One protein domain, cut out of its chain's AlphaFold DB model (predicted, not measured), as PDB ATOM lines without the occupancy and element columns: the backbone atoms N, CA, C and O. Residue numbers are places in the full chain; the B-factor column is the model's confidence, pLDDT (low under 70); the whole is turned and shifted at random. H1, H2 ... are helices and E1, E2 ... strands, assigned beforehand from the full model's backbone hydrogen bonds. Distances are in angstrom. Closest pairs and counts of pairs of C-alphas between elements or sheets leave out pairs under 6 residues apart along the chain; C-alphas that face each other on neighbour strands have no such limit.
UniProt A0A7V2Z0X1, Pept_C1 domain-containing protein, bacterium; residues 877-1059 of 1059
ATOM      1  N   GLN A 877     -19.617  22.973 -32.442       49.22
ATOM      2  CA  GLN A 877     -18.858  22.321 -31.363       49.22
ATOM      3  C   GLN A 877     -18.820  20.774 -31.420       49.22
ATOM      4  O   GLN A 877     -19.858  20.107 -31.527       49.22
ATOM      5  N   LYS A 878     -17.623  20.192 -31.245       55.75
ATOM      6  CA  LYS A 878     -17.352  18.767 -30.971       55.75
ATOM      7  C   LYS A 878     -16.827  18.568 -29.548       55.75
ATOM      8  O   LYS A 878     -16.262  19.464 -28.926       55.75
ATOM      9  N   THR A 879     -17.071  17.394 -28.981       53.19
ATOM     10  CA  THR A 879     -16.868  17.120 -27.561       53.19
ATOM     11  C   THR A 879     -16.460  15.668 -27.329       53.19
ATOM     12  O   THR A 879     -17.143  14.776 -27.815       53.19
ATOM     13  N   LEU A 880     -15.424  15.417 -26.531       52.44
ATOM     14  CA  LEU A 880     -14.894  14.102 -26.193       52.44
ATOM     15  C   LEU A 880     -14.851  13.894 -24.676       52.44
ATOM     16  O   LEU A 880     -14.057  14.530 -24.004       52.44
ATOM     17  N   PHE A 881     -15.693  13.014 -24.131       50.81
ATOM     18  CA  PHE A 881     -15.798  12.734 -22.694       50.81
ATOM     19  C   PHE A 881     -15.500  11.267 -22.344       50.81
ATOM     20  O   PHE A 881     -16.074  10.372 -22.969       50.81
ATOM     21  N   ALA A 882     -14.701  11.027 -21.295       48.38
ATOM     22  CA  ALA A 882     -14.443   9.715 -20.684       48.38
ATOM     23  C   ALA A 882     -14.844   9.693 -19.170       48.38
ATOM     24  O   ALA A 882     -14.452  10.616 -18.461       48.38
ATOM     25  N   TYR A 883     -15.612   8.715 -18.645       48.25
ATOM     26  CA  TYR A 883     -16.026   8.597 -17.230       48.25
ATOM     27  C   TYR A 883     -16.653   7.228 -16.839       48.25
ATOM     28  O   TYR A 883     -17.667   6.836 -17.429       48.25
ATOM     29  N   PRO A 884     -16.163   6.564 -15.767       50.41
ATOM     30  CA  PRO A 884     -14.758   6.548 -15.377       50.41
ATOM     31  C   PRO A 884     -14.001   5.717 -16.420       50.41
ATOM     32  O   PRO A 884     -14.419   4.615 -16.779       50.41
ATOM     33  N   GLY A 885     -12.932   6.275 -16.973       54.56
ATOM     34  CA  GLY A 885     -12.190   5.627 -18.047       54.56
ATOM     35  C   GLY A 885     -11.099   6.526 -18.597       54.56
ATOM     36  O   GLY A 885     -11.255   7.748 -18.626       54.56
ATOM     37  N   HIS A 886      -9.991   5.914 -19.006       61.41
ATOM     38  CA  HIS A 886      -8.903   6.617 -19.671       61.41
ATOM     39  C   HIS A 886      -9.312   6.973 -21.102       61.41
ATOM     40  O   HIS A 886     -10.063   6.240 -21.756       61.41
ATOM     41  N   LEU A 887      -8.786   8.094 -21.578       67.19
ATOM     42  CA  LEU A 887      -8.829   8.487 -22.972       67.19
ATOM     43  C   LEU A 887      -7.416   8.381 -23.534       67.19
ATOM     44  O   LEU A 887      -6.587   9.248 -23.261       67.19
ATOM     45  N   LYS A 888      -7.154   7.321 -24.295       67.12
ATOM     46  CA  LYS A 888      -5.853   7.049 -24.906       67.12
ATOM     47  C   LYS A 888      -5.983   7.026 -26.421       67.12
ATOM     48  O   LYS A 888      -6.892   6.399 -26.960       67.12
ATOM     49  N   SER A 889      -5.107   7.729 -27.120       61.91
ATOM     50  CA  SER A 889      -5.100   7.731 -28.584       61.91
ATOM     51  C   SER A 889      -3.747   8.188 -29.099       61.91
ATOM     52  O   SER A 889      -3.151   9.086 -28.511       61.91
ATOM     53  N   ASP A 890      -3.269   7.635 -30.212       63.16
ATOM     54  CA  ASP A 890      -2.059   8.165 -30.849       63.16
ATOM     55  C   ASP A 890      -2.382   9.521 -31.516       63.16
ATOM     56  O   ASP A 890      -1.551  10.431 -31.512       63.16
ATOM     57  N   GLY A 891      -3.624   9.720 -31.985       63.84
ATOM     58  CA  GLY A 891      -4.096  11.028 -32.442       63.84
ATOM     59  C   GLY A 891      -5.616  11.195 -32.572       63.84
ATOM     60  O   GLY A 891      -6.334  10.336 -33.082       63.84
ATOM     61  N   VAL A 892      -6.110  12.370 -32.185       69.81
ATOM     62  CA  VAL A 892      -7.496  12.824 -32.363       69.81
ATOM     63  C   VAL A 892      -7.507  13.986 -33.353       69.81
ATOM     64  O   VAL A 892      -6.949  15.048 -33.074       69.81
ATOM     65  N   ARG A 893      -8.154  13.790 -34.510       67.56
ATOM     66  CA  ARG A 893      -8.204  14.757 -35.619       67.56
ATOM     67  C   ARG A 893      -9.642  15.004 -36.037       67.56
ATOM     68  O   ARG A 893     -10.207  14.228 -36.802       67.56
ATOM     69  N   LEU A 894     -10.233  16.075 -35.522       67.94
ATOM     70  CA  LEU A 894     -11.642  16.376 -35.750       67.94
ATOM     71  C   LEU A 894     -11.808  17.711 -36.483       67.94
ATOM     72  O   LEU A 894     -11.288  18.741 -36.053       67.94
ATOM     73  N   MET A 895     -12.601  17.700 -37.554       65.81
ATOM     74  CA  MET A 895     -12.975  18.898 -38.318       65.81
ATOM     75  C   MET A 895     -14.030  19.729 -37.551       65.81
ATOM     76  O   MET A 895     -15.226  19.539 -37.759       65.81
ATOM     77  N   SER A 896     -13.641  20.544 -36.560       64.00
ATOM     78  CA  SER A 896     -14.579  21.346 -35.739       64.00
ATOM     79  C   SER A 896     -14.163  22.791 -35.542       64.00
ATOM     80  O   SER A 896     -12.996  23.039 -35.264       64.00
ATOM     81  N   GLU A 897     -15.137  23.706 -35.511       70.50
ATOM     82  CA  GLU A 897     -14.934  25.108 -35.116       70.50
ATOM     83  C   GLU A 897     -14.633  25.270 -33.621       70.50
ATOM     84  O   GLU A 897     -13.954  26.214 -33.222       70.50
ATOM     85  N   ARG A 898     -15.164  24.375 -32.775       72.25
ATOM     86  CA  ARG A 898     -14.959  24.383 -31.317       72.25
ATOM     87  C   ARG A 898     -14.781  22.958 -30.790       72.25
ATOM     88  O   ARG A 898     -15.670  22.136 -30.980       72.25
ATOM     89  N   LEU A 899     -13.704  22.652 -30.073       74.31
ATOM     90  CA  LEU A 899     -13.435  21.322 -29.512       74.31
ATOM     91  C   LEU A 899     -13.394  21.335 -27.980       74.31
ATOM     92  O   LEU A 899     -12.822  22.228 -27.369       74.31
ATOM     93  N   MET A 900     -13.970  20.319 -27.344       76.12
ATOM     94  CA  MET A 900     -13.885  20.087 -25.901       76.12
ATOM     95  C   MET A 900     -13.481  18.637 -25.633       76.12
ATOM     96  O   MET A 900     -14.060  17.733 -26.215       76.12
ATOM     97  N   VAL A 901     -12.524  18.399 -24.745       73.19
ATOM     98  CA  VAL A 901     -12.050  17.076 -24.328       73.19
ATOM     99  C   VAL A 901     -12.056  17.009 -22.803       73.19
ATOM    100  O   VAL A 901     -11.606  17.939 -22.141       73.19
ATOM    101  N   GLN A 902     -12.554  15.926 -22.215       76.94
ATOM    102  CA  GLN A 902     -12.532  15.723 -20.773       76.94
ATOM    103  C   GLN A 902     -12.573  14.233 -20.386       76.94
ATOM    104  O   GLN A 902     -13.567  13.559 -20.627       76.94
ATOM    105  N   ALA A 903     -11.571  13.722 -19.679       66.50
ATOM    106  CA  ALA A 903     -11.680  12.495 -18.891       66.50
ATOM    107  C   ALA A 903     -11.969  12.844 -17.427       66.50
ATOM    108  O   ALA A 903     -11.410  13.792 -16.885       66.50
ATOM    109  N   ALA A 904     -12.842  12.101 -16.763       66.12
ATOM    110  CA  ALA A 904     -13.103  12.228 -15.339       66.12
ATOM    111  C   ALA A 904     -13.068  10.829 -14.704       66.12
ATOM    112  O   ALA A 904     -13.655   9.888 -15.226       66.12
ATOM    113  N   GLY A 905     -12.313  10.647 -13.618       62.94
ATOM    114  CA  GLY A 905     -11.996   9.307 -13.108       62.94
ATOM    115  C   GLY A 905     -11.111   8.479 -14.049       62.94
ATOM    116  O   GLY A 905     -11.140   7.253 -13.982       62.94
ATOM    117  N   GLY A 906     -10.360   9.144 -14.932       67.94
ATOM    118  CA  GLY A 906      -9.369   8.570 -15.846       67.94
ATOM    119  C   GLY A 906      -8.388   9.640 -16.340       67.94
ATOM    120  O   GLY A 906      -8.570  10.828 -16.058       67.94
ATOM    121  N   ASP A 907      -7.334   9.214 -17.031       74.56
ATOM    122  CA  ASP A 907      -6.299  10.097 -17.592       74.56
ATOM    123  C   ASP A 907      -6.581  10.426 -19.065       74.56
ATOM    124  O   ASP A 907      -7.290   9.682 -19.745       74.56
ATOM    125  N   VAL A 908      -6.024  11.535 -19.554       77.81
ATOM    126  CA  VAL A 908      -6.005  11.893 -20.982       77.81
ATOM    127  C   VAL A 908      -4.578  11.708 -21.498       77.81
ATOM    128  O   VAL A 908      -3.699  12.503 -21.177       77.81
ATOM    129  N   GLU A 909      -4.359  10.666 -22.295       75.94
ATOM    130  CA  GLU A 909      -3.078  10.273 -22.900       75.94
ATOM    131  C   GLU A 909      -3.231  10.279 -24.430       75.94
ATOM    132  O   GLU A 909      -3.386   9.234 -25.065       75.94
ATOM    133  N   ILE A 910      -3.265  11.469 -25.032       74.00
ATOM    134  CA  ILE A 910      -3.387  11.623 -26.488       74.00
ATOM    135  C   ILE A 910      -2.037  12.066 -27.045       74.00
ATOM    136  O   ILE A 910      -1.492  13.050 -26.564       74.00
ATOM    137  N   GLY A 911      -1.512  11.382 -28.062       73.25
ATOM    138  CA  GLY A 911      -0.284  11.800 -28.744       73.25
ATOM    139  C   GLY A 911      -0.457  13.159 -29.430       73.25
ATOM    140  O   GLY A 911       0.191  14.131 -29.053       73.25
ATOM    141  N   GLU A 912      -1.375  13.244 -30.394       80.38
ATOM    142  CA  GLU A 912      -1.716  14.476 -31.125       80.38
ATOM    143  C   GLU A 912      -3.213  14.818 -30.973       80.38
ATOM    144  O   GLU A 912      -4.066  14.102 -31.486       80.38
ATOM    145  N   LEU A 913      -3.563  15.915 -30.296       84.19
ATOM    146  CA  LEU A 913      -4.929  16.453 -30.215       84.19
ATOM    147  C   LEU A 913      -5.045  17.697 -31.102       84.19
ATOM    148  O   LEU A 913      -4.557  18.759 -30.725       84.19
ATOM    149  N   ALA A 914      -5.703  17.579 -32.257       81.88
ATOM    150  CA  ALA A 914      -5.758  18.640 -33.262       81.88
ATOM    151  C   ALA A 914      -7.202  19.061 -33.611       81.88
ATOM    152  O   ALA A 914      -8.054  18.211 -33.888       81.88
ATOM    153  N   SER A 915      -7.458  20.373 -33.638       82.62
ATOM    154  CA  SER A 915      -8.753  20.992 -33.976       82.62
ATOM    155  C   SER A 915      -8.612  22.029 -35.094       82.62
ATOM    156  O   SER A 915      -7.663  22.810 -35.096       82.62
ATOM    157  N   PHE A 916      -9.579  22.076 -36.015       77.81
ATOM    158  CA  PHE A 916      -9.621  23.069 -37.101       77.81
ATOM    159  C   PHE A 916      -9.888  24.494 -36.598       77.81
ATOM    160  O   PHE A 916      -9.219  25.417 -37.040       77.81
ATOM    161  N   GLY A 917     -10.785  24.661 -35.630       79.00
ATOM    162  CA  GLY A 917     -10.996  25.899 -34.881       79.00
ATOM    163  C   GLY A 917     -10.532  25.779 -33.427       79.00
ATOM    164  O   GLY A 917      -9.588  25.041 -33.115       79.00
ATOM    165  N   LYS A 918     -11.212  26.475 -32.512       86.94
ATOM    166  CA  LYS A 918     -10.748  26.686 -31.138       86.94
ATOM    167  C   LYS A 918     -10.896  25.452 -30.257       86.94
ATOM    168  O   LYS A 918     -11.799  24.640 -30.452       86.94
ATOM    169  N   ILE A 919     -10.064  25.329 -29.225       87.69
ATOM    170  CA  ILE A 919     -10.207  24.303 -28.182       87.69
ATOM    171  C   ILE A 919     -10.772  24.964 -26.923       87.69
ATOM    172  O   ILE A 919     -10.076  25.641 -26.177       87.69
ATOM    173  N   MET A 920     -12.051  24.732 -26.653       84.69
ATOM    174  CA  MET A 920     -12.730  25.191 -25.439       84.69
ATOM    175  C   MET A 920     -12.100  24.587 -24.184       84.69
ATOM    176  O   MET A 920     -11.899  25.260 -23.178       84.69
ATOM    177  N   GLN A 921     -11.816  23.285 -24.214       84.50
ATOM    178  CA  GLN A 921     -11.325  22.599 -23.028       84.50
ATOM    179  C   GLN A 921     -10.552  21.326 -23.377       84.50
ATOM    180  O   GLN A 921     -10.972  20.588 -24.264       84.50
ATOM    181  N   ALA A 922      -9.490  21.020 -22.631       86.00
ATOM    182  CA  ALA A 922      -8.954  19.665 -22.491       86.00
ATOM    183  C   ALA A 922      -8.729  19.362 -21.004       86.00
ATOM    184  O   ALA A 922      -7.955  20.057 -20.350       86.00
ATOM    185  N   ALA A 923      -9.431  18.376 -20.440       83.44
ATOM    186  CA  ALA A 923      -9.437  18.142 -18.998       83.44
ATOM    187  C   ALA A 923      -9.239  16.674 -18.583       83.44
ATOM    188  O   ALA A 923      -9.835  15.779 -19.158       83.44
ATOM    189  N   ALA A 924      -8.481  16.427 -17.521       82.94
ATOM    190  CA  ALA A 924      -8.424  15.173 -16.781       82.94
ATOM    191  C   ALA A 924      -8.794  15.465 -15.318       82.94
ATOM    192  O   ALA A 924      -8.071  16.159 -14.600       82.94
ATOM    193  N   ILE A 925      -9.954  14.983 -14.876       81.62
ATOM    194  CA  ILE A 925     -10.541  15.283 -13.567       81.62
ATOM    195  C   ILE A 925     -10.390  14.071 -12.651       81.62
ATOM    196  O   ILE A 925     -10.800  12.960 -12.987       81.62
ATOM    197  N   HIS A 926      -9.831  14.295 -11.466       79.75
ATOM    198  CA  HIS A 926      -9.624  13.260 -10.458       79.75
ATOM    199  C   HIS A 926     -10.958  12.854  -9.821       79.75
ATOM    200  O   HIS A 926     -11.738  13.715  -9.410       79.75
ATOM    201  N   HIS A 927     -11.203  11.546  -9.692       73.56
ATOM    202  CA  HIS A 927     -12.405  11.017  -9.047       73.56
ATOM    203  C   HIS A 927     -12.071  10.091  -7.867       73.56
ATOM    204  O   HIS A 927     -11.085   9.352  -7.887       73.56
ATOM    205  N   ARG A 928     -12.915  10.119  -6.827       70.06
ATOM    206  CA  ARG A 928     -12.814   9.270  -5.629       70.06
ATOM    207  C   ARG A 928     -14.105   8.471  -5.468       70.06
ATOM    208  O   ARG A 928     -15.183   9.052  -5.518       70.06
ATOM    209  N   TYR A 929     -14.013   7.163  -5.249       61.38
ATOM    210  CA  TYR A 929     -15.179   6.290  -5.042       61.38
ATOM    211  C   TYR A 929     -14.904   5.259  -3.935       61.38
ATOM    212  O   TYR A 929     -13.791   5.216  -3.417       61.38
ATOM    213  N   LYS A 930     -15.919   4.484  -3.526       55.41
ATOM    214  CA  LYS A 930     -15.784   3.353  -2.589       55.41
ATOM    215  C   LYS A 930     -15.872   2.034  -3.355       55.41
ATOM    216  O   LYS A 930     -16.805   1.877  -4.141       55.41
ATOM    217  N   ASP A 931     -14.919   1.130  -3.159       52.56
ATOM    218  CA  ASP A 931     -14.964  -0.215  -3.741       52.56
ATOM    219  C   ASP A 931     -15.944  -1.149  -3.000       52.56
ATOM    220  O   ASP A 931     -16.660  -0.728  -2.085       52.56
ATOM    221  N   ALA A 932     -16.020  -2.411  -3.443       43.72
ATOM    222  CA  ALA A 932     -16.926  -3.420  -2.889       43.72
ATOM    223  C   ALA A 932     -16.650  -3.741  -1.407       43.72
ATOM    224  O   ALA A 932     -17.565  -4.164  -0.704       43.72
ATOM    225  N   ASP A 933     -15.429  -3.471  -0.940       47.22
ATOM    226  CA  ASP A 933     -14.984  -3.676   0.438       47.22
ATOM    227  C   ASP A 933     -15.121  -2.385   1.279       47.22
ATOM    228  O   ASP A 933     -14.770  -2.343   2.458       47.22
ATOM    229  N   GLY A 934     -15.667  -1.311   0.692       53.78
ATOM    230  CA  GLY A 934     -15.907  -0.024   1.345       53.78
ATOM    231  C   GLY A 934     -14.684   0.897   1.417       53.78
ATOM    232  O   GLY A 934     -14.783   1.977   2.015       53.78
ATOM    233  N   VAL A 935     -13.560   0.524   0.797       59.00
ATOM    234  CA  VAL A 935     -12.309   1.292   0.790       59.00
ATOM    235  C   VAL A 935     -12.362   2.378  -0.283       59.00
ATOM    236  O   VAL A 935     -12.872   2.191  -1.388       59.00
ATOM    237  N   HIS A 936     -11.855   3.568   0.052       61.16
ATOM    238  CA  HIS A 936     -11.803   4.680  -0.889       61.16
ATOM    239  C   HIS A 936     -10.666   4.514  -1.896       61.16
ATOM    240  O   HIS A 936      -9.497   4.582  -1.529       61.16
ATOM    241  N   GLN A 937     -11.021   4.414  -3.169       61.12
ATOM    242  CA  GLN A 937     -10.087   4.314  -4.283       61.12
ATOM    243  C   GLN A 937     -10.056   5.629  -5.077       61.12
ATOM    244  O   GLN A 937     -11.046   6.371  -5.139       61.12
ATOM    245  N   HIS A 938      -8.901   5.936  -5.667       66.56
ATOM    246  CA  HIS A 938      -8.632   7.184  -6.383       66.56
ATOM    247  C   HIS A 938      -8.277   6.880  -7.842       66.56
ATOM    248  O   HIS A 938      -7.364   6.101  -8.090       66.56
ATOM    249  N   LEU A 939      -8.969   7.507  -8.800       65.62
ATOM    250  CA  LEU A 939      -8.766   7.258 -10.231       65.62
ATOM    251  C   LEU A 939      -8.554   8.543 -11.023       65.62
ATOM    252  O   LEU A 939      -9.314   9.505 -10.867       65.62
ATOM    253  N   GLY A 940      -7.569   8.482 -11.921       71.94
ATOM    254  CA  GLY A 940      -7.328   9.437 -12.997       71.94
ATOM    255  C   GLY A 940      -7.036  10.875 -12.573       71.94
ATOM    256  O   GLY A 940      -7.045  11.224 -11.392       71.94
ATOM    257  N   GLY A 941      -6.815  11.728 -13.568       78.44
ATOM    258  CA  GLY A 941      -6.605  13.166 -13.403       78.44
ATOM    259  C   GLY A 941      -5.308  13.696 -14.014       78.44
ATOM    260  O   GLY A 941      -5.006  14.871 -13.826       78.44
ATOM    261  N   ARG A 942      -4.536  12.874 -14.724       84.12
ATOM    262  CA  ARG A 942      -3.340  13.296 -15.462       84.12
ATOM    263  C   ARG A 942      -3.702  13.678 -16.895       84.12
ATOM    264  O   ARG A 942      -4.395  12.926 -17.578       84.12
ATOM    265  N   LEU A 943      -3.227  14.836 -17.349       88.81
ATOM    266  CA  LEU A 943      -3.373  15.302 -18.731       88.81
ATOM    267  C   LEU A 943      -2.003  15.296 -19.420       88.81
ATOM    268  O   LEU A 943      -1.110  16.020 -18.993       88.81
ATOM    269  N   GLY A 944      -1.855  14.508 -20.483       77.69
ATOM    270  CA  GLY A 944      -0.728  14.562 -21.418       77.69
ATOM    271  C   GLY A 944       0.517  13.736 -21.064       77.69
ATOM    272  O   GLY A 944       1.556  13.863 -21.714       77.69
ATOM    273  N   TRP A 945       0.422  12.839 -20.077       74.75
ATOM    274  CA  TRP A 945       1.513  11.897 -19.796       74.75
ATOM    275  C   TRP A 945       1.815  11.036 -21.031       74.75
ATOM    276  O   TRP A 945       0.877  10.692 -21.756       74.75
ATOM    277  N   PRO A 946       3.093  10.671 -21.263       60.16
ATOM    278  CA  PRO A 946       3.465   9.824 -22.385       60.16
ATOM    279  C   PRO A 946       2.618   8.558 -22.401       60.16
ATOM    280  O   PRO A 946       2.562   7.843 -21.395       60.16
ATOM    281  N   SER A 947       1.950   8.290 -23.525       49.22
ATOM    282  CA  SER A 947       1.214   7.038 -23.655       49.22
ATOM    283  C   SER A 947       2.216   5.880 -23.584       49.22
ATOM    284  O   SER A 947       3.348   5.982 -24.069       49.22
ATOM    285  N   GLN A 948       1.799   4.751 -23.009       45.78
ATOM    286  CA  GLN A 948       2.612   3.529 -23.044       45.78
ATOM    287  C   GLN A 948       2.817   2.993 -24.479       45.78
ATOM    288  O   GLN A 948       3.661   2.123 -24.670       45.78
ATOM    289  N   THR A 949       2.075   3.499 -25.478       42.47
ATOM    290  CA  THR A 949       2.184   3.095 -26.891       42.47
ATOM    291  C   THR A 949       3.166   3.934 -27.712       42.47
ATOM    292  O   THR A 949       3.864   3.359 -28.543       42.47
ATOM    293  N   THR A 950       3.255   5.253 -27.510       49.00
ATOM    294  CA  THR A 950       4.125   6.134 -28.320       49.00
ATOM    295  C   THR A 950       5.332   6.674 -27.560       49.00
ATOM    296  O   THR A 950       6.314   7.069 -28.185       49.00
ATOM    297  N   GLY A 951       5.281   6.727 -26.222       58.62
ATOM    298  CA  GLY A 951       6.354   7.283 -25.392       58.62
ATOM    299  C   GLY A 951       6.570   8.799 -25.541       58.62
ATOM    300  O   GLY A 951       7.524   9.336 -24.980       58.62
ATOM    301  N   THR A 952       5.697   9.509 -26.263       63.12
ATOM    302  CA  THR A 952       5.813  10.950 -26.539       63.12
ATOM    303  C   THR A 952       4.863  11.779 -25.676       63.12
ATOM    304  O   THR A 952       3.747  11.350 -25.393       63.12
ATOM    305  N   ARG A 953       5.278  12.997 -25.299       75.94
ATOM    306  CA  ARG A 953       4.392  13.984 -24.649       75.94
ATOM    307  C   ARG A 953       3.239  14.363 -25.579       75.94
ATOM    308  O   ARG A 953       3.416  14.397 -26.795       75.94
ATOM    309  N   MET A 954       2.092  14.686 -24.994       86.44
ATOM    310  CA  MET A 954       0.918  15.141 -25.738       86.44
ATOM    311  C   MET A 954       1.188  16.469 -26.454       86.44
ATOM    312  O   MET A 954       1.686  17.416 -25.845       86.44
ATOM    313  N   LEU A 955       0.823  16.550 -27.731       87.00
ATOM    314  CA  LEU A 955       0.784  17.776 -28.524       87.00
ATOM    315  C   LEU A 955      -0.671  18.199 -28.726       87.00
ATOM    316  O   LEU A 955      -1.482  17.421 -29.223       87.00
ATOM    317  N   VAL A 956      -1.004  19.435 -28.372       90.38
ATOM    318  CA  VAL A 956      -2.346  20.011 -28.503       90.38
ATOM    319  C   VAL A 956      -2.289  21.193 -29.460       90.38
ATOM    320  O   VAL A 956      -1.543  22.136 -29.218       90.38
ATOM    321  N   ALA A 957      -3.074  21.159 -30.533       90.38
ATOM    322  CA  ALA A 957      -3.060  22.171 -31.584       90.38
ATOM    323  C   ALA A 957      -4.476  22.630 -31.964       90.38
ATOM    324  O   ALA A 957      -5.356  21.813 -32.238       90.38
ATOM    325  N   SER A 958      -4.682  23.943 -32.016       91.19
ATOM    326  CA  SER A 958      -5.929  24.596 -32.448       91.19
ATOM    327  C   SER A 958      -5.709  25.429 -33.710       91.19
ATOM    328  O   SER A 958      -4.582  25.821 -34.016       91.19
ATOM    329  N   GLY A 959      -6.791  25.743 -34.427       86.12
ATOM    330  CA  GLY A 959      -6.746  26.674 -35.557       86.12
ATOM    331  C   GLY A 959      -6.104  26.122 -36.832       86.12
ATOM    332  O   GLY A 959      -5.464  26.900 -37.537       86.12
ATOM    333  N   LEU A 960      -6.230  24.814 -37.122       84.12
ATOM    334  CA  LEU A 960      -5.720  24.227 -38.379       84.12
ATOM    335  C   LEU A 960      -6.369  24.811 -39.636       84.12
ATOM    336  O   LEU A 960      -5.767  24.755 -40.707       84.12
ATOM    337  N   ASP A 961      -7.579  25.354 -39.510       80.94
ATOM    338  CA  ASP A 961      -8.175  26.195 -40.538       80.94
ATOM    339  C   ASP A 961      -7.762  27.653 -40.286       80.94
ATOM    340  O   ASP A 961      -8.069  28.201 -39.219       80.94
ATOM    341  N   PRO A 962      -7.082  28.318 -41.235       81.19
ATOM    342  CA  PRO A 962      -6.701  29.713 -41.070       81.19
ATOM    343  C   PRO A 962      -7.895  30.669 -40.922       81.19
ATOM    344  O   PRO A 962      -7.711  31.760 -40.381       81.19
ATOM    345  N   ALA A 963      -9.098  30.277 -41.358       80.44
ATOM    346  CA  ALA A 963     -10.309  31.088 -41.266       80.44
ATOM    347  C   ALA A 963     -11.037  30.986 -39.910       80.44
ATOM    348  O   ALA A 963     -11.946  31.777 -39.651       80.44
ATOM    349  N   LEU A 964     -10.668  30.034 -39.046       81.56
ATOM    350  CA  LEU A 964     -11.348  29.772 -37.774       81.56
ATOM    351  C   LEU A 964     -10.516  30.227 -36.564       81.56
ATOM    352  O   LEU A 964      -9.294  30.348 -36.620       81.56
ATOM    353  N   ASP A 965     -11.203  30.475 -35.444       84.50
ATOM    354  CA  ASP A 965     -10.580  30.877 -34.178       84.50
ATOM    355  C   ASP A 965      -9.550  29.831 -33.721       84.50
ATOM    356  O   ASP A 965      -9.843  28.641 -33.646       84.50
ATOM    357  N   ALA A 966      -8.338  30.277 -33.407       89.62
ATOM    358  CA  ALA A 966      -7.217  29.432 -33.023       89.62
ATOM    359  C   ALA A 966      -7.005  29.345 -31.500       89.62
ATOM    360  O   ALA A 966      -6.003  28.791 -31.050       89.62
ATOM    361  N   THR A 967      -7.910  29.891 -30.690       91.19
ATOM    362  CA  THR A 967      -7.748  30.013 -29.233       91.19
ATOM    363  C   THR A 967      -7.894  28.675 -28.498       91.19
ATOM    364  O   THR A 967      -8.654  27.792 -28.902       91.19
ATOM    365  N   MET A 968      -7.192  28.525 -27.373       92.56
ATOM    366  CA  MET A 968      -7.419  27.477 -26.379       92.56
ATOM    367  C   MET A 968      -7.880  28.098 -25.056       92.56
ATOM    368  O   MET A 968      -7.163  28.903 -24.472       92.56
ATOM    369  N   GLU A 969      -9.055  27.741 -24.538       90.88
ATOM    370  CA  GLU A 969      -9.590  28.424 -23.349       90.88
ATOM    371  C   GLU A 969      -9.115  27.790 -22.032       90.88
ATOM    372  O   GLU A 969      -8.534  28.483 -21.194       90.88
ATOM    373  N   THR A 970      -9.359  26.489 -21.814       89.31
ATOM    374  CA  THR A 970      -9.053  25.824 -20.530       89.31
ATOM    375  C   THR A 970      -8.358  24.474 -20.688       89.31
ATOM    376  O   THR A 970      -8.880  23.541 -21.288       89.31
ATOM    377  N   LEU A 971      -7.224  24.301 -20.021       90.94
ATOM    378  CA  LEU A 971      -6.519  23.030 -19.911       90.94
ATOM    379  C   LEU A 971      -6.456  22.621 -18.447       90.94
ATOM    380  O   LEU A 971      -6.056  23.412 -17.595       90.94
ATOM    381  N   ARG A 972      -6.870  21.400 -18.118       91.00
ATOM    382  CA  ARG A 972      -6.965  20.966 -16.724       91.00
ATOM    383  C   ARG A 972      -6.454  19.551 -16.528       91.00
ATOM    384  O   ARG A 972      -6.926  18.632 -17.170       91.00
ATOM    385  N   GLY A 973      -5.568  19.347 -15.573       90.38
ATOM    386  CA  GLY A 973      -5.184  18.020 -15.107       90.38
ATOM    387  C   GLY A 973      -5.108  18.050 -13.596       90.38
ATOM    388  O   GLY A 973      -4.172  18.607 -13.033       90.38
ATOM    389  N   ASP A 974      -6.110  17.503 -12.910       88.06
ATOM    390  CA  ASP A 974      -6.191  17.575 -11.447       88.06
ATOM    391  C   ASP A 974      -4.950  16.989 -10.751       88.06
ATOM    392  O   ASP A 974      -4.560  17.487  -9.696       88.06
ATOM    393  N   LEU A 975      -4.329  15.964 -11.339       83.25
ATOM    394  CA  LEU A 975      -3.092  15.325 -10.877       83.25
ATOM    395  C   LEU A 975      -1.843  15.781 -11.649       83.25
ATOM    396  O   LEU A 975      -0.752  15.293 -11.366       83.25
ATOM    397  N   GLY A 976      -1.998  16.729 -12.573       87.75
ATOM    398  CA  GLY A 976      -0.922  17.392 -13.302       87.75
ATOM    399  C   GLY A 976      -1.193  17.504 -14.803       87.75
ATOM    400  O   GLY A 976      -2.071  16.822 -15.345       87.75
ATOM    401  N   VAL A 977      -0.421  18.362 -15.471       90.69
ATOM    402  CA  VAL A 977      -0.475  18.619 -16.920       90.69
ATOM    403  C   VAL A 977       0.931  18.480 -17.507       90.69
ATOM    404  O   VAL A 977       1.856  19.097 -16.992       90.69
ATOM    405  N   ASN A 978       1.086  17.707 -18.583       89.06
ATOM    406  CA  ASN A 978       2.344  17.520 -19.303       89.06
ATOM    407  C   ASN A 978       2.102  17.561 -20.821       89.06
ATOM    408  O   ASN A 978       1.683  16.562 -21.385       89.06
ATOM    409  N   ALA A 979       2.281  18.699 -21.496       89.25
ATOM    410  CA  ALA A 979       1.975  18.789 -22.932       89.25
ATOM    411  C   ALA A 979       2.623  19.993 -23.635       89.25
ATOM    412  O   ALA A 979       3.006  20.980 -23.007       89.25
ATOM    413  N   PHE A 980       2.715  19.909 -24.963       91.19
ATOM    414  CA  PHE A 980       3.041  21.022 -25.849       91.19
ATOM    415  C   PHE A 980       1.766  21.612 -26.456       91.19
ATOM    416  O   PHE A 980       0.893  20.868 -26.895       91.19
ATOM    417  N   PHE A 981       1.669  22.940 -26.507       92.88
ATOM    418  CA  PHE A 981       0.464  23.649 -26.946       92.88
ATOM    419  C   PHE A 981       0.772  24.578 -28.120       92.88
ATOM    420  O   PHE A 981       1.560  25.507 -27.968       92.88
ATOM    421  N   TYR A 982       0.145  24.360 -29.276       93.81
ATOM    422  CA  TYR A 982       0.218  25.232 -30.454       93.81
ATOM    423  C   TYR A 982      -1.113  25.965 -30.640       93.81
ATOM    424  O   TYR A 982      -2.055  25.426 -31.223       93.81
ATOM    425  N   ALA A 983      -1.209  27.185 -30.109       90.88
ATOM    426  CA  ALA A 983      -2.378  28.038 -30.283       90.88
ATOM    427  C   ALA A 983      -2.288  28.722 -31.656       90.88
ATOM    428  O   ALA A 983      -1.596  29.726 -31.843       90.88
ATOM    429  N   GLY A 984      -2.946  28.119 -32.647       88.56
ATOM    430  CA  GLY A 984      -2.726  28.406 -34.061       88.56
ATOM    431  C   GLY A 984      -1.601  27.542 -34.610       88.56
ATOM    432  O   GLY A 984      -0.430  27.743 -34.284       88.56
ATOM    433  N   ALA A 985      -1.969  26.577 -35.442       88.88
ATOM    434  CA  ALA A 985      -1.056  25.650 -36.086       88.88
ATOM    435  C   ALA A 985      -1.481  25.407 -37.535       88.88
ATOM    436  O   ALA A 985      -2.658  25.513 -37.861       88.88
ATOM    437  N   ALA A 986      -0.540  25.000 -38.375       85.19
ATOM    438  CA  ALA A 986      -0.811  24.482 -39.711       85.19
ATOM    439  C   ALA A 986      -0.044  23.178 -39.928       85.19
ATOM    440  O   ALA A 986       0.868  22.839 -39.171       85.19
ATOM    441  N   ARG A 987      -0.415  22.419 -40.962       80.69
ATOM    442  CA  ARG A 987       0.397  21.284 -41.409       80.69
ATOM    443  C   ARG A 987       1.347  21.734 -42.504       80.69
ATOM    444  O   ARG A 987       0.935  22.387 -43.458       80.69
ATOM    445  N   ASN A 988       2.608  21.347 -42.376       77.06
ATOM    446  CA  ASN A 988       3.576  21.505 -43.450       77.06
ATOM    447  C   ASN A 988       3.319  20.478 -44.576       77.06
ATOM    448  O   ASN A 988       2.449  19.610 -44.478       77.06
ATOM    449  N   THR A 989       4.113  20.536 -45.645       70.38
ATOM    450  CA  THR A 989       4.007  19.626 -46.801       70.38
ATOM    451  C   THR A 989       4.230  18.147 -46.466       70.38
ATOM    452  O   THR A 989       3.766  17.291 -47.213       70.38
ATOM    453  N   SER A 990       4.884  17.820 -45.344       61.59
ATOM    454  CA  SER A 990       5.028  16.444 -44.842       61.59
ATOM    455  C   SER A 990       3.885  16.005 -43.917       61.59
ATOM    456  O   SER A 990       3.929  14.908 -43.363       61.59
ATOM    457  N   GLY A 991       2.864  16.846 -43.722       65.31
ATOM    458  CA  GLY A 991       1.716  16.565 -42.863       65.31
ATOM    459  C   GLY A 991       1.990  16.723 -41.363       65.31
ATOM    460  O   GLY A 991       1.141  16.353 -40.553       65.31
ATOM    461  N   THR A 992       3.139  17.271 -40.967       77.69
ATOM    462  CA  THR A 992       3.521  17.512 -39.567       77.69
ATOM    463  C   THR A 992       2.958  18.845 -39.083       77.69
ATOM    464  O   THR A 992       2.937  19.817 -39.837       77.69
ATOM    465  N   LEU A 993       2.500  18.901 -37.829       81.38
ATOM    466  CA  LEU A 993       2.017  20.141 -37.222       81.38
ATOM    467  C   LEU A 993       3.166  21.115 -36.958       81.38
ATOM    468  O   LEU A 993       4.173  20.753 -36.353       81.38
ATOM    469  N   GLN A 994       2.965  22.363 -37.363       88.19
ATOM    470  CA  GLN A 994       3.854  23.487 -37.125       88.19
ATOM    471  C   GLN A 994       3.071  24.601 -36.430       88.19
ATOM    472  O   GLN A 994       1.948  24.915 -36.823       88.19
ATOM    473  N   ALA A 995       3.657  25.187 -35.388       90.19
ATOM    474  CA  ALA A 995       3.056  26.309 -34.678       90.19
ATOM    475  C   ALA A 995       3.114  27.594 -35.522       90.19
ATOM    476  O   ALA A 995       4.157  27.919 -36.088       90.19
ATOM    477  N   GLU A 996       2.008  28.336 -35.557       90.31
ATOM    478  CA  GLU A 996       1.882  29.641 -36.226       90.31
ATOM    479  C   GLU A 996       1.603  30.790 -35.248       90.31
ATOM    480  O   GLU A 996       1.656  31.952 -35.643       90.31
ATOM    481  N   CYS A 997       1.316  30.492 -33.973       89.38
ATOM    482  CA  CYS A 997       1.089  31.489 -32.919       89.38
ATOM    483  C   CYS A 997      -0.004  32.512 -33.279       89.38
ATOM    484  O   CYS A 997       0.112  33.694 -32.968       89.38
ATOM    485  N   ARG A 998      -1.068  32.070 -33.961       90.50
ATOM    486  CA  ARG A 998      -2.216  32.925 -34.314       90.50
ATOM    487  C   ARG A 998      -3.268  33.015 -33.209       90.50
ATOM    488  O   ARG A 998      -4.109  33.904 -33.257       90.50
ATOM    489  N   GLY A 999      -3.255  32.085 -32.255       88.12
ATOM    490  CA  GLY A 999      -4.238  31.989 -31.178       88.12
ATOM    491  C   GLY A 999      -3.641  32.219 -29.794       88.12
ATOM    492  O   GLY A 999      -2.423  32.226 -29.614       88.12
ATOM    493  N   GLU A1000      -4.514  32.358 -28.803       91.31
ATOM    494  CA  GLU A1000      -4.142  32.539 -27.395       91.31
ATOM    495  C   GLU A1000      -4.372  31.257 -26.574       91.31
ATOM    496  O   GLU A1000      -5.121  30.368 -26.986       91.31
ATOM    497  N   LEU A1001      -3.761  31.171 -25.386       90.69
ATOM    498  CA  LEU A1001      -4.063  30.146 -24.382       90.69
ATOM    499  C   LEU A1001      -4.508  30.799 -23.064       90.69
ATOM    500  O   LEU A1001      -3.729  31.502 -22.432       90.69
ATOM    501  N   GLY A1002      -5.734  30.522 -22.621       90.06
ATOM    502  CA  GLY A1002      -6.338  31.155 -21.446       90.06
ATOM    503  C   GLY A1002      -5.825  30.632 -20.098       90.06
ATOM    504  O   GLY A1002      -5.148  31.344 -19.357       90.06
ATOM    505  N   VAL A1003      -6.198  29.405 -19.715       93.00
ATOM    506  CA  VAL A1003      -5.903  28.825 -18.387       93.00
ATOM    507  C   VAL A1003      -5.285  27.434 -18.485       93.00
ATOM    508  O   VAL A1003      -5.800  26.576 -19.199       93.00
ATOM    509  N   ILE A1004      -4.273  27.172 -17.650       93.19
ATOM    510  CA  ILE A1004      -3.814  25.821 -17.291       93.19
ATOM    511  C   ILE A1004      -4.037  25.598 -15.791       93.19
ATOM    512  O   ILE A1004      -3.630  26.413 -14.963       93.19
ATOM    513  N   GLN A1005      -4.700  24.501 -15.423       92.12
ATOM    514  CA  GLN A1005      -5.147  24.246 -14.054       92.12
ATOM    515  C   GLN A1005      -4.797  22.839 -13.541       92.12
ATOM    516  O   GLN A1005      -5.102  21.835 -14.180       92.12
ATOM    517  N   THR A1006      -4.281  22.768 -12.313       90.12
ATOM    518  CA  THR A1006      -4.118  21.542 -11.510       90.12
ATOM    519  C   THR A1006      -4.788  21.685 -10.134       90.12
ATOM    520  O   THR A1006      -5.232  22.778  -9.753       90.12
ATOM    521  N   LYS A1007      -4.905  20.598  -9.350       86.44
ATOM    522  CA  LYS A1007      -5.222  20.725  -7.912       86.44
ATOM    523  C   LYS A1007      -3.988  21.230  -7.159       86.44
ATOM    524  O   LYS A1007      -2.864  20.889  -7.502       86.44
ATOM    525  N   LYS A1008      -4.206  22.005  -6.089       76.88
ATOM    526  CA  LYS A1008      -3.111  22.516  -5.248       76.88
ATOM    527  C   LYS A1008      -2.302  21.362  -4.629       76.88
ATOM    528  O   LYS A1008      -2.924  20.450  -4.062       76.88
ATOM    529  N   PRO A1009      -0.960  21.425  -4.653       64.38
ATOM    530  CA  PRO A1009      -0.112  20.538  -3.863       64.38
ATOM    531  C   PRO A1009      -0.548  20.547  -2.387       64.38
ATOM    532  O   PRO A1009      -0.806  21.605  -1.819       64.38
ATOM    533  N   GLY A1010      -0.702  19.369  -1.770       58.97
ATOM    534  CA  GLY A1010      -1.037  19.259  -0.339       58.97
ATOM    535  C   GLY A1010      -2.525  19.226   0.040       58.97
ATOM    536  O   GLY A1010      -2.834  19.072   1.217       58.97
ATOM    537  N   GLY A1011      -3.471  19.331  -0.900       63.75
ATOM    538  CA  GLY A1011      -4.903  19.285  -0.564       63.75
ATOM    539  C   GLY A1011      -5.390  17.907  -0.072       63.75
ATOM    540  O   GLY A1011      -5.110  16.892  -0.706       63.75
ATOM    541  N   ASN A1012      -6.230  17.870   0.975       58.91
ATOM    542  CA  ASN A1012      -6.806  16.647   1.586       58.91
ATOM    543  C   ASN A1012      -7.661  15.763   0.641       58.91
ATOM    544  O   ASN A1012      -8.175  14.727   1.053       58.91
ATOM    545  N   SER A1013      -7.857  16.175  -0.617       63.12
ATOM    546  CA  SER A1013      -8.598  15.419  -1.641       63.12
ATOM    547  C   SER A1013      -7.705  14.589  -2.577       63.12
ATOM    548  O   SER A1013      -8.234  13.883  -3.438       63.12
ATOM    549  N   LEU A1014      -6.377  14.672  -2.429       65.19
ATOM    550  CA  LEU A1014      -5.387  13.968  -3.251       65.19
ATOM    551  C   LEU A1014      -4.900  12.665  -2.580       65.19
ATOM    552  O   LEU A1014      -4.858  12.611  -1.352       65.19
ATOM    553  N   PRO A1015      -4.505  11.632  -3.354       65.62
ATOM    554  CA  PRO A1015      -3.870  10.429  -2.807       65.62
ATOM    555  C   PRO A1015      -2.563  10.748  -2.067       65.62
ATOM    556  O   PRO A1015      -1.763  11.552  -2.554       65.62
ATOM    557  N   ASP A1016      -2.300  10.063  -0.949       66.25
ATOM    558  CA  ASP A1016      -1.094  10.268  -0.128       66.25
ATOM    559  C   ASP A1016       0.204  10.093  -0.932       66.25
ATOM    560  O   ASP A1016       1.126  10.895  -0.802       66.25
ATOM    561  N   ALA A1017       0.247   9.112  -1.839       62.22
ATOM    562  CA  ALA A1017       1.392   8.878  -2.719       62.22
ATOM    563  C   ALA A1017       1.722  10.088  -3.614       62.22
ATOM    564  O   ALA A1017       2.888  10.395  -3.832       62.22
ATOM    565  N   ILE A1018       0.707  10.810  -4.100       62.91
ATOM    566  CA  ILE A1018       0.888  11.990  -4.963       62.91
ATOM    567  C   ILE A1018       1.254  13.214  -4.123       62.91
ATOM    568  O   ILE A1018       2.095  14.015  -4.523       62.91
ATOM    569  N   ARG A1019       0.659  13.339  -2.929       64.31
ATOM    570  CA  ARG A1019       1.005  14.389  -1.963       64.31
ATOM    571  C   ARG A1019       2.478  14.303  -1.549       64.31
ATOM    572  O   ARG A1019       3.133  15.334  -1.455       64.31
ATOM    573  N   ASN A1020       2.988  13.088  -1.356       61.00
ATOM    574  CA  ASN A1020       4.362  12.831  -0.920       61.00
ATOM    575  C   ASN A1020       5.394  12.889  -2.067       61.00
ATOM    576  O   ASN A1020       6.578  13.043  -1.798       61.00
ATOM    577  N   ALA A1021       4.960  12.800  -3.330       60.72
ATOM    578  CA  ALA A1021       5.819  12.836  -4.520       60.72
ATOM    579  C   ALA A1021       5.991  14.243  -5.138       60.72
ATOM    580  O   ALA A1021       6.351  14.356  -6.305       60.72
ATOM    581  N   GLY A1022       5.715  15.318  -4.387       62.00
ATOM    582  CA  GLY A1022       5.855  16.702  -4.871       62.00
ATOM    583  C   GLY A1022       4.583  17.338  -5.451       62.00
ATOM    584  O   GLY A1022       4.621  18.494  -5.859       62.00
ATOM    585  N   GLY A1023       3.439  16.641  -5.417       69.75
ATOM    586  CA  GLY A1023       2.127  17.178  -5.801       69.75
ATOM    587  C   GLY A1023       1.870  17.266  -7.317       69.75
ATOM    588  O   GLY A1023       2.731  16.921  -8.121       69.75
ATOM    589  N   PRO A1024       0.657  17.682  -7.734       83.31
ATOM    590  CA  PRO A1024       0.335  17.928  -9.142       83.31
ATOM    591  C   PRO A1024       1.179  19.079  -9.706       83.31
ATOM    592  O   PRO A1024       1.164  20.168  -9.134       83.31
ATOM    593  N   PHE A1025       1.847  18.870 -10.840       86.31
ATOM    594  CA  PHE A1025       2.681  19.886 -11.495       86.31
ATOM    595  C   PHE A1025       2.247  20.160 -12.939       86.31
ATOM    596  O   PHE A1025       1.560  19.343 -13.560       86.31
ATOM    597  N   ILE A1026       2.638  21.326 -13.453       90.19
ATOM    598  CA  ILE A1026       2.500  21.717 -14.861       90.19
ATOM    599  C   ILE A1026       3.885  21.645 -15.515       90.19
ATOM    600  O   ILE A1026       4.842  22.234 -15.016       90.19
ATOM    601  N   GLU A1027       3.983  20.927 -16.631       90.19
ATOM    602  CA  GLU A1027       5.209  20.755 -17.411       90.19
ATOM    603  C   GLU A1027       4.929  20.872 -18.922       90.19
ATOM    604  O   GLU A1027       3.886  20.422 -19.401       90.19
ATOM    605  N   GLY A1028       5.852  21.461 -19.687       90.38
ATOM    606  CA  GLY A1028       5.763  21.544 -21.148       90.38
ATOM    607  C   GLY A1028       6.045  22.934 -21.711       90.38
ATOM    608  O   GLY A1028       6.812  23.699 -21.133       90.38
ATOM    609  N   ALA A1029       5.451  23.258 -22.859       91.62
ATOM    610  CA  ALA A1029       5.613  24.576 -23.471       91.62
ATOM    611  C   ALA A1029       4.400  24.995 -24.306       91.62
ATOM    612  O   ALA A1029       3.664  24.148 -24.816       91.62
ATOM    613  N   VAL A1030       4.219  26.303 -24.479       92.00
ATOM    614  CA  VAL A1030       3.156  26.891 -25.303       92.00
ATOM    615  C   VAL A1030       3.715  27.859 -26.341       92.00
ATOM    616  O   VAL A1030       4.551  28.701 -26.028       92.00
ATOM    617  N   TRP A1031       3.200  27.746 -27.562       94.06
ATOM    618  CA  TRP A1031       3.371  28.669 -28.676       94.06
ATOM    619  C   TRP A1031       2.037  29.378 -28.893       94.06
ATOM    620  O   TRP A1031       1.056  28.738 -29.276       94.06
ATOM    621  N   ALA A1032       1.991  30.673 -28.602       91.12
ATOM    622  CA  ALA A1032       0.782  31.488 -28.671       91.12
ATOM    623  C   ALA A1032       1.092  32.888 -29.211       91.12
ATOM    624  O   ALA A1032       2.258  33.283 -29.311       91.12
ATOM    625  N   ALA A1033       0.045  33.629 -29.565       89.31
ATOM    626  CA  ALA A1033       0.152  34.984 -30.082       89.31
ATOM    627  C   ALA A1033       0.905  35.915 -29.108       89.31
ATOM    628  O   ALA A1033       0.719  35.813 -27.884       89.31
ATOM    629  N   PRO A1034       1.742  36.843 -29.611       83.38
ATOM    630  CA  PRO A1034       2.411  37.834 -28.774       83.38
ATOM    631  C   PRO A1034       1.409  38.620 -27.915       83.38
ATOM    632  O   PRO A1034       0.419  39.131 -28.430       83.38
ATOM    633  N   GLY A1035       1.677  38.735 -26.611       78.88
ATOM    634  CA  GLY A1035       0.795  39.433 -25.665       78.88
ATOM    635  C   GLY A1035      -0.282  38.567 -24.995       78.88
ATOM    636  O   GLY A1035      -1.065  39.104 -24.218       78.88
ATOM    637  N   SER A1036      -0.299  37.250 -25.237       82.06
ATOM    638  CA  SER A1036      -1.230  36.312 -24.584       82.06
ATOM    639  C   SER A1036      -1.145  36.347 -23.043       82.06
ATOM    640  O   SER A1036      -0.064  36.178 -22.475       82.06
ATOM    641  N   ASP A1037      -2.291  36.481 -22.358       84.56
ATOM    642  CA  ASP A1037      -2.421  36.434 -20.884       84.56
ATOM    643  C   ASP A1037      -2.700  35.000 -20.385       84.56
ATOM    644  O   ASP A1037      -3.853  34.597 -20.202       84.56
ATOM    645  N   ILE A1038      -1.637  34.215 -20.169       86.94
ATOM    646  CA  ILE A1038      -1.742  32.800 -19.769       86.94
ATOM    647  C   ILE A1038      -1.792  32.650 -18.244       86.94
ATOM    648  O   ILE A1038      -0.847  32.986 -17.527       86.94
ATOM    649  N   LYS A1039      -2.871  32.051 -17.729       91.94
ATOM    650  CA  LYS A1039      -3.108  31.885 -16.285       91.94
ATOM    651  C   LYS A1039      -2.811  30.467 -15.809       91.94
ATOM    652  O   LYS A1039      -3.535  29.530 -16.142       91.94
ATOM    653  N   LEU A1040      -1.818  30.321 -14.932       90.81
ATOM    654  CA  LEU A1040      -1.529  29.064 -14.235       90.81
ATOM    655  C   LEU A1040      -2.257  29.007 -12.884       90.81
ATOM    656  O   LEU A1040      -2.163  29.927 -12.071       90.81
ATOM    657  N   LYS A1041      -2.994  27.924 -12.626       90.62
ATOM    658  CA  LYS A1041      -3.708  27.678 -11.361       90.62
ATOM    659  C   LYS A1041      -3.303  26.330 -10.770       90.62
ATOM    660  O   LYS A1041      -3.275  25.329 -11.476       90.62
ATOM    661  N   GLY A1042      -3.079  26.282  -9.457       86.62
ATOM    662  CA  GLY A1042      -2.670  25.059  -8.750       86.62
ATOM    663  C   GLY A1042      -1.152  24.949  -8.612       86.62
ATOM    664  O   GLY A1042      -0.676  24.971  -7.481       86.62
ATOM    665  N   ASP A1043      -0.422  24.931  -9.733       87.44
ATOM    666  CA  ASP A1043       1.048  25.024  -9.801       87.44
ATOM    667  C   ASP A1043       1.475  26.396 -10.357       87.44
ATOM    668  O   ASP A1043       1.746  26.560 -11.545       87.44
ATOM    669  N   THR A1044       1.468  27.422  -9.501       84.19
ATOM    670  CA  THR A1044       1.822  28.803  -9.889       84.19
ATOM    671  C   THR A1044       3.326  29.020 -10.060       84.19
ATOM    672  O   THR A1044       3.730  30.072 -10.546       84.19
ATOM    673  N   GLU A1045       4.155  28.049  -9.670       84.50
ATOM    674  CA  GLU A1045       5.621  28.131  -9.713       84.50
ATOM    675  C   GLU A1045       6.217  27.433 -10.946       84.50
ATOM    676  O   GLU A1045       7.434  27.414 -11.108       84.50
ATOM    677  N   ALA A1046       5.394  26.867 -11.836       85.00
ATOM    678  CA  ALA A1046       5.868  26.072 -12.972       85.00
ATOM    679  C   ALA A1046       6.861  26.821 -13.884       85.00
ATOM    680  O   ALA A1046       7.827  26.223 -14.359       85.00
ATOM    681  N   ILE A1047       6.656  28.130 -14.089       83.50
ATOM    682  CA  ILE A1047       7.548  28.982 -14.895       83.50
ATOM    683  C   ILE A1047       8.843  29.279 -14.135       83.50
ATOM    684  O   ILE A1047       9.929  29.062 -14.664       83.50
ATOM    685  N   SER A1048       8.755  29.737 -12.879       85.25
ATOM    686  CA  SER A1048       9.943  30.053 -12.070       85.25
ATOM    687  C   SER A1048      10.794  28.819 -11.764       85.25
ATOM    688  O   SER A1048      11.997  28.940 -11.565       85.25
ATOM    689  N   ALA A1049      10.186  27.631 -11.762       85.25
ATOM    690  CA  ALA A1049      10.862  26.349 -11.617       85.25
ATOM    691  C   ALA A1049      11.394  25.765 -12.943       85.25
ATOM    692  O   ALA A1049      11.927  24.657 -12.933       85.25
ATOM    693  N   GLY A1050      11.228  26.458 -14.078       85.69
ATOM    694  CA  GLY A1050      11.718  26.015 -15.390       85.69
ATOM    695  C   GLY A1050      11.018  24.776 -15.959       85.69
ATOM    696  O   GLY A1050      11.563  24.121 -16.841       85.69
ATOM    697  N   ARG A1051       9.829  24.419 -15.456       89.12
ATOM    698  CA  ARG A1051       9.057  23.254 -15.925       89.12
ATOM    699  C   ARG A1051       8.122  23.592 -17.085       89.12
ATOM    700  O   ARG A1051       7.774  22.702 -17.858       89.12
ATOM    701  N   PHE A1052       7.705  24.854 -17.198       89.94
ATOM    702  CA  PHE A1052       6.805  25.326 -18.248       89.94
ATOM    703  C   PHE A1052       7.372  26.547 -18.974       89.94
ATOM    704  O   PHE A1052       7.716  27.542 -18.335       89.94
ATOM    705  N   GLU A1053       7.444  26.482 -20.304       90.88
ATOM    706  CA  GLU A1053       8.059  27.520 -21.137       90.88
ATOM    707  C   GLU A1053       7.048  28.227 -22.055       90.88
ATOM    708  O   GLU A1053       6.165  27.609 -22.653       90.88
ATOM    709  N   LEU A1054       7.224  29.539 -22.219       87.50
ATOM    710  CA  LEU A1054       6.535  30.358 -23.221       87.50
ATOM    711  C   LEU A1054       7.440  30.485 -24.456       87.50
ATOM    712  O   LEU A1054       8.602  30.874 -24.327       87.50
ATOM    713  N   LYS A1055       6.930  30.148 -25.641       88.31
ATOM    714  CA  LYS A1055       7.675  30.142 -26.909       88.31
ATOM    715  C   LYS A1055       7.011  31.046 -27.952       88.31
ATOM    716  O   LYS A1055       5.790  31.179 -27.979       88.31
ATOM    717  N   SER A1056       7.820  31.630 -28.834       78.38
ATOM    718  CA  SER A1056       7.384  32.408 -30.002       78.38
ATOM    719  C   SER A1056       7.513  31.587 -31.294       78.38
ATOM    720  O   SER A1056       8.346  30.685 -31.389       78.38
ATOM    721  N   CYS A1057       6.697  31.902 -32.307       78.06
ATOM    722  CA  CYS A1057       6.767  31.287 -33.646       78.06
ATOM    723  C   CYS A1057       7.651  32.076 -34.632       78.06
ATOM    724  O   CYS A1057       7.639  31.812 -35.831       78.06
ATOM    725  N   GLY A1058       8.420  33.043 -34.128       65.19
ATOM    726  CA  GLY A1058       9.348  33.881 -34.880       65.19
ATOM    727  C   GLY A1058      10.475  34.403 -33.975       65.19
ATOM    728  O   GLY A1058      10.387  34.205 -32.755       65.19
ATOM    729  N   PRO A1059      11.530  34.995 -34.567       46.09
ATOM    730  CA  PRO A1059      12.674  35.538 -33.835       46.09
ATOM    731  C   PRO A1059      12.302  36.648 -32.850       46.09
ATOM    732  O   PRO A1059      11.311  37.371 -33.106       46.09
TER     733      PRO A1059
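This is residues 877 to 1059 of the 1059 residues of the protein "Pept_C1 domain-containing protein" of bacterium (UniProt A0A7V2Z0X1). What shape does the chain make? It winds in stacked turns as a flattened solenoid, its strands forming two six-stranded sheets face to face. The hairpin E6 and E7 and the small helix H1 lie beyond one end of the strands, and the hairpin E11 and E12 beyond the other end. What is it built of? The printed part has 183 residues, mostly strand by class, with named elements E1 to E13, H1, then E14 to E16; one sheet runs E1 E3 E5 E9 E13 E15, the other E2 E4 E8 E10 E14 E16, both all parallel. It is compact, with a radius of gyration of the C-alphas of 16.3 A, in an elongated outline of 55 by 34 by 27 A.

Which strands form the first sheet? They are E1, residues 877 to 882, E3, 898 to 904, E5, 918 to 925, E9, 968 to 973, E13, 1001 to 1005, and E15, 1039 to 1041. Within hydrogen-bond range, neighbour by neighbour, are N 880 and O 900, 2.7 A, N 901 and O 921, 2.7 A, N 922 and O 970, 2.9 A, N 971 and O 1003, 2.8 A, and N 1041 and O 1004, 2.9 A. And the second? E2, residues 887 to 894, E4, 908 to 915, E8, 954 to 958, E10, 976 to 983, E14, 1026 to 1031, and E16, 1052 to 1055, form a twisted sheet, with N 911 and O 889, 2.9 A, N 957 and O 913, 2.8 A, N 982 and O 956, 2.8 A, N 981 and O 1029, 2.9 A, and N 1055 and O 1030, 2.8 A, within range. How do the sheets stand? They form a sandwich, two sheets face to face, 10.0 A centre to centre, their planes 3 degrees apart. What lies beyond? E5 runs on into E6, residues 927 to 930, which forms a hairpin with E7, 936 to 939, with N 929 and O 937 3.1 A apart; E11, 985 to 987, and E12, 993 to 995, form another, with N 986 and O 994 2.9 A apart. H1, residues 1016 to 1020, is not on either sheet, and its O i to N i+4 pair is within hydrogen-bond range.

Where does E1 begin? C-alpha 877 is at (-18.858, 22.321, -31.363). How long are the longer strands? E5 measures 20.9 A, E3 20.2 A and E10 20.1 A, first to last C-alpha. Where does E16 end? C-alpha 1055 is at (7.675, 30.142, -26.909).

Is it unbroken? The printed part has no cut, and the link E7 to E8, 14 residues, is long. Where is confidence low? Mean pLDDT of the printed part is 76.4, and 61 residues are under 70, among them 877 to 896.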